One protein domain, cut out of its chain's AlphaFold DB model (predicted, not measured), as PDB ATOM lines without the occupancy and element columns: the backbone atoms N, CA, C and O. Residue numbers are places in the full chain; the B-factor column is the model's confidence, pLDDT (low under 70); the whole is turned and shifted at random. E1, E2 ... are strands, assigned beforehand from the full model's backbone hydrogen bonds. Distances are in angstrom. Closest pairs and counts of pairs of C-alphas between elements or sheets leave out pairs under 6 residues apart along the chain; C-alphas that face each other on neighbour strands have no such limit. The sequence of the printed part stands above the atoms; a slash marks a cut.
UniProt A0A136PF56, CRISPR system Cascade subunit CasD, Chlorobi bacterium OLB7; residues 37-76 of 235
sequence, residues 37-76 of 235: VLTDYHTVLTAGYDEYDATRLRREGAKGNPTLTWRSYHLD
ATOM      1  N   VAL A  37      34.587  21.819  57.499       96.25
ATOM      2  CA  VAL A  37      34.057  22.988  58.218       96.25
ATOM      3  C   VAL A  37      33.423  22.530  59.526       96.25
ATOM      4  O   VAL A  37      32.577  21.640  59.524       96.25
ATOM      5  N   LEU A  38      33.814  23.159  60.634       96.31
ATOM      6  CA  LEU A  38      33.215  22.981  61.958       96.31
ATOM      7  C   LEU A  38      32.486  24.258  62.361       96.31
ATOM      8  O   LEU A  38      33.069  25.340  62.308       96.31
ATOM      9  N   THR A  39      31.244  24.139  62.823       97.25
ATOM     10  CA  THR A  39      30.523  25.242  63.466       97.25
ATOM     11  C   THR A  39      30.554  25.056  64.977       97.25
ATOM     12  O   THR A  39      29.924  24.150  65.511       97.25
ATOM     13  N   ASP A  40      31.289  25.931  65.654       96.81
ATOM     14  CA  ASP A  40      31.400  25.982  67.108       96.81
ATOM     15  C   ASP A  40      30.219  26.755  67.716       96.81
ATOM     16  O   ASP A  40      29.895  27.865  67.271       96.81
ATOM     17  N   TYR A  41      29.590  26.171  68.734       96.50
ATOM     18  CA  TYR A  41      28.568  26.824  69.546       96.50
ATOM     19  C   TYR A  41      29.246  27.530  70.720       96.50
ATOM     20  O   TYR A  41      29.706  26.902  71.671       96.50
ATOM     21  N   HIS A  42      29.300  28.856  70.656       94.25
ATOM     22  CA  HIS A  42      30.121  29.661  71.544       94.25
ATOM     23  C   HIS A  42      29.257  30.574  72.413       94.25
ATOM     24  O   HIS A  42      28.624  31.512  71.918       94.25
ATOM     25  N   THR A  43      29.279  30.323  73.721       92.38
ATOM     26  CA  THR A  43      28.514  31.070  74.723       92.38
ATOM     27  C   THR A  43      29.408  32.063  75.457       92.38
ATOM     28  O   THR A  43      30.443  31.682  75.996       92.38
ATOM     29  N   VAL A  44      28.997  33.330  75.517       88.50
ATOM     30  CA  VAL A  44      29.647  34.366  76.328       88.50
ATOM     31  C   VAL A  44      28.704  34.761  77.458       88.50
ATOM     32  O   VAL A  44      27.604  35.260  77.216       88.50
ATOM     33  N   LEU A  45      29.133  34.529  78.696       82.12
ATOM     34  CA  LEU A  45      28.408  34.971  79.882       82.12
ATOM     35  C   LEU A  45      28.795  36.417  80.186       82.12
ATOM     36  O   LEU A  45      29.933  36.698  80.542       82.12
ATOM     37  N   THR A  46      27.834  37.329  80.053       64.94
ATOM     38  CA  THR A  46      28.005  38.756  80.376       64.94
ATOM     39  C   THR A  46      27.596  39.076  81.822       64.94
ATOM     40  O   THR A  46      27.429  40.240  82.177       64.94
ATOM     41  N   ALA A  47      27.357  38.059  82.655       55.81
ATOM     42  CA  ALA A  47      26.958  38.251  84.045       55.81
ATOM     43  C   ALA A  47      28.075  38.955  84.829       55.81
ATOM     44  O   ALA A  47      29.233  38.564  84.709       55.81
ATOM     45  N   GLY A  48      27.701  39.987  85.596       52.78
ATOM     46  CA  GLY A  48      28.591  40.911  86.301       52.78
ATOM     47  C   GLY A  48      29.820  40.244  86.910       52.78
ATOM     48  O   GLY A  48      29.729  39.565  87.930       52.78
ATOM     49  N   TYR A  49      30.962  40.465  86.263       47.75
ATOM     50  CA  TYR A  49      32.278  40.263  86.847       47.75
ATOM     51  C   TYR A  49      32.461  41.351  87.911       47.75
ATOM     52  O   TYR A  49      32.904  42.453  87.607       47.75
ATOM     53  N   ASP A  50      32.046  41.065  89.142       49.94
ATOM     54  CA  ASP A  50      32.581  41.760  90.309       49.94
ATOM     55  C   ASP A  50      33.812  40.950  90.734       49.94
ATOM     56  O   ASP A  50      33.704  39.791  91.140       49.94
ATOM     57  N   GLU A  51      34.996  41.516  90.510       50.28
ATOM     58  CA  GLU A  51      36.309  40.845  90.480       50.28
ATOM     59  C   GLU A  51      36.707  40.174  91.816       50.28
ATOM     60  O   GLU A  51      37.701  39.456  91.887       50.28
ATOM     61  N   TYR A  52      35.904  40.352  92.869       49.66
ATOM     62  CA  TYR A  52      36.218  39.952  94.241       49.66
ATOM     63  C   TYR A  52      35.440  38.752  94.805       49.66
ATOM     64  O   TYR A  52      35.789  38.296  95.894       49.66
ATOM     65  N   ASP A  53      34.420  38.202  94.131       50.12
ATOM     66  CA  ASP A  53      33.653  37.093  94.724       50.12
ATOM     67  C   ASP A  53      33.006  36.141  93.701       50.12
ATOM     68  O   ASP A  53      31.847  36.281  93.301       50.12
ATOM     69  N   ALA A  54      33.738  35.081  93.347       54.28
ATOM     70  CA  ALA A  54      33.250  33.995  92.493       54.28
ATOM     71  C   ALA A  54      32.034  33.237  93.078       54.28
ATOM     72  O   ALA A  54      31.358  32.504  92.352       54.28
ATOM     73  N   THR A  55      31.720  33.397  94.371       51.09
ATOM     74  CA  THR A  55      30.597  32.707  95.028       51.09
ATOM     75  C   THR A  55      29.279  33.486  94.969       51.09
ATOM     76  O   THR A  55      28.206  32.891  95.133       51.09
ATOM     77  N   ARG A  56      29.320  34.789  94.654       48.00
ATOM     78  CA  ARG A  56      28.126  35.647  94.544       48.00
ATOM     79  C   ARG A  56      27.323  35.449  93.260       48.00
ATOM     80  O   ARG A  56      26.114  35.677  93.275       48.00
ATOM     81  N   LEU A  57      27.939  34.887  92.214       50.75
ATOM     82  CA  LEU A  57      27.296  34.552  90.931       50.75
ATOM     83  C   LEU A  57      26.053  33.652  91.068       50.75
ATOM     84  O   LEU A  57      25.211  33.629  90.173       50.75
ATOM     85  N   ARG A  58      25.925  32.902  92.174       50.09
ATOM     86  CA  ARG A  58      24.793  31.995  92.423       50.09
ATOM     87  C   ARG A  58      23.719  32.532  93.375       50.09
ATOM     88  O   ARG A  58      22.635  31.959  93.388       50.09
ATOM     89  N   ARG A  59      23.990  33.566  94.185       47.56
ATOM     90  CA  ARG A  59      23.044  34.012  95.237       47.56
ATOM     91  C   ARG A  59      22.084  35.099  94.782       47.56
ATOM     92  O   ARG A  59      20.938  35.104  95.213       47.56
ATOM     93  N   GLU A  60      22.519  35.972  93.889       49.59
ATOM     94  CA  GLU A  60      21.668  37.002  93.303       49.59
ATOM     95  C   GLU A  60      21.575  36.690  91.820       49.59
ATOM     96  O   GLU A  60      22.516  36.945  91.077       49.59
ATOM     97  N   GLY A  61      20.485  36.018  91.430       47.56
ATOM     98  CA  GLY A  61      20.293  35.442  90.099       47.56
ATOM     99  C   GLY A  61      20.850  36.346  89.008       47.56
ATOM    100  O   GLY A  61      20.293  37.412  88.751       47.56
ATOM    101  N   ALA A  62      21.972  35.927  88.419       51.41
ATOM    102  CA  ALA A  62      22.691  36.664  87.398       51.41
ATOM    103  C   ALA A  62      21.724  37.055  86.269       51.41
ATOM    104  O   ALA A  62      21.348  36.228  85.441       51.41
ATOM    105  N   LYS A  63      21.283  38.318  86.253       51.91
ATOM    106  CA  LYS A  63      20.221  38.837  85.368       51.91
ATOM    107  C   LYS A  63      20.683  39.065  83.919       51.91
ATOM    108  O   LYS A  63      20.175  39.955  83.244       51.91
ATOM    109  N   GLY A  64      21.674  38.315  83.444       59.50
ATOM    110  CA  GLY A  64      22.200  38.434  82.088       59.50
ATOM    111  C   GLY A  64      21.974  37.147  81.314       59.50
ATOM    112  O   GLY A  64      22.553  36.119  81.660       59.50
ATOM    113  N   ASN A  65      21.170  37.200  80.250       70.69
ATOM    114  CA  ASN A  65      21.099  36.087  79.307       70.69
ATOM    115  C   ASN A  65      22.476  35.905  78.636       70.69
ATOM    116  O   ASN A  65      23.082  36.902  78.231       70.69
ATOM    117  N   PRO A  66      22.980  34.665  78.498       81.19
ATOM    118  CA  PRO A  66      24.202  34.408  77.749       81.19
ATOM    119  C   PRO A  66      24.078  34.917  76.309       81.19
ATOM    120  O   PRO A  66      23.074  34.671  75.639       81.19
ATOM    121  N   THR A  67      25.124  35.571  75.804       88.38
ATOM    122  CA  THR A  67      25.224  35.845  74.367       88.38
ATOM    123  C   THR A  67      25.656  34.568  73.666       88.38
ATOM    124  O   THR A  67      26.758  34.066  73.899       88.38
ATOM    125  N   LEU A  68      24.798  34.050  72.793       92.81
ATOM    126  CA  LEU A  68      25.088  32.867  71.992       92.81
ATOM    127  C   LEU A  68      25.606  33.284  70.617       92.81
ATOM    128  O   LEU A  68      25.007  34.123  69.947       92.81
ATOM    129  N   THR A  69      26.719  32.696  70.186       94.81
ATOM    130  CA  THR A  69      27.288  32.918  68.852       94.81
ATOM    131  C   THR A  69      27.641  31.590  68.197       94.81
ATOM    132  O   THR A  69      28.138  30.684  68.858       94.81
ATOM    133  N   TRP A  70      27.426  31.485  66.887       96.38
ATOM    134  CA  TRP A  70      27.843  30.337  66.085       96.38
ATOM    135  C   TRP A  70      29.024  30.749  65.225       96.38
ATOM    136  O   TRP A  70      28.979  31.757  64.515       96.38
ATOM    137  N   ARG A  71      30.114  30.001  65.328       96.00
ATOM    138  CA  ARG A  71      31.401  30.386  64.760       96.00
ATOM    139  C   ARG A  71      31.918  29.265  63.878       96.00
ATOM    140  O   ARG A  71      32.326  28.230  64.377       96.00
ATOM    141  N   SER A  72      31.939  29.485  62.567       97.00
ATOM    142  CA  SER A  72      32.523  28.513  61.637       97.00
ATOM    143  C   SER A  72      34.051  28.600  61.611       97.00
ATOM    144  O   SER A  72      34.616  29.696  61.731       97.00
ATOM    145  N   TYR A  73      34.695  27.445  61.460       96.62
ATOM    146  CA  TYR A  73      36.138  27.226  61.379       96.62
ATOM    147  C   TYR A  73      36.449  26.193  60.292       96.62
ATOM    148  O   TYR A  73      35.640  25.303  60.038       96.62
ATOM    149  N   HIS A  74      37.634  26.287  59.690       95.50
ATOM    150  CA  HIS A  74      38.178  25.227  58.845       95.50
ATOM    151  C   HIS A  74      39.059  24.296  59.686       95.50
ATOM    152  O   HIS A  74      39.972  24.762  60.365       95.50
ATOM    153  N   LEU A  75      38.780  22.996  59.631       93.81
ATOM    154  CA  LEU A  75      39.547  21.925  60.262       93.81
ATOM    155  C   LEU A  75      40.432  21.239  59.231       93.81
ATOM    156  O   LEU A  75      39.963  20.949  58.132       93.81
ATOM    157  N   ASP A  76      41.686  20.962  59.593       90.88
ATOM    158  CA  ASP A  76      42.662  20.257  58.746       90.88
ATOM    159  C   ASP A  76      42.803  20.819  57.318       90.88
ATOM    160  O   ASP A  76      43.246  20.131  56.394       90.88
TER     161      ASP A  76
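Overview. This is residues 37 to 76 of the 235 residues of the protein "CRISPR system Cascade subunit CasD" of Chlorobi bacterium OLB7 (UniProt A0A136PF56). A long two-stranded hairpin, E1 beside E2, makes one part of a rod, and the wide loop of residues 45 to 66 that joins the strands makes the rest. Residues 50 to 55 of that loop stick out free of the other parts. The printed part has 40 residues, with no named helix and two named strands, E1 then E2 along the chain, in one antiparallel sheet of order E1 - E2. The class is all strand, though 17 of the 40 residues, under half, are in named elements. The whole is extended, with a radius of gyration of the C-alphas of 14.7 A and spans of 42 by 18 by 11 A.

Arrangement. E1, residues 37 to 44, and E2, residues 67 to 75, are antiparallel neighbours and form a hairpin, with 153 degrees between their N-to-C directions. The C-alphas of Val 37 and His 74 face each other at 4.7 A. Those of Thr 39 and Ser 72 face each other at 4.2 A, and those of Val 44 and Thr 67 at 5.1 A. N 38 and O 73 are within hydrogen-bond range at 2.9 A, and so are N 69 and O 42 at 2.8 A.

Along the chain. E1 begins with C-alpha 37 at (34.057, 22.988, 58.218) and measures 21.8 A from first to last C-alpha. E2 measures 24.5 A and ends with C-alpha 75 at (39.547, 21.925, 60.262).

Size, cuts and confidence. The two C-alphas farthest apart, those of Glu 60 and Asp 76, are 43.8 A apart. The printed part has no cut. The link from E1 to E2 is long, with 22 residues. The mean pLDDT of the printed part is 72.9, and residues 46 to 64 are under 70.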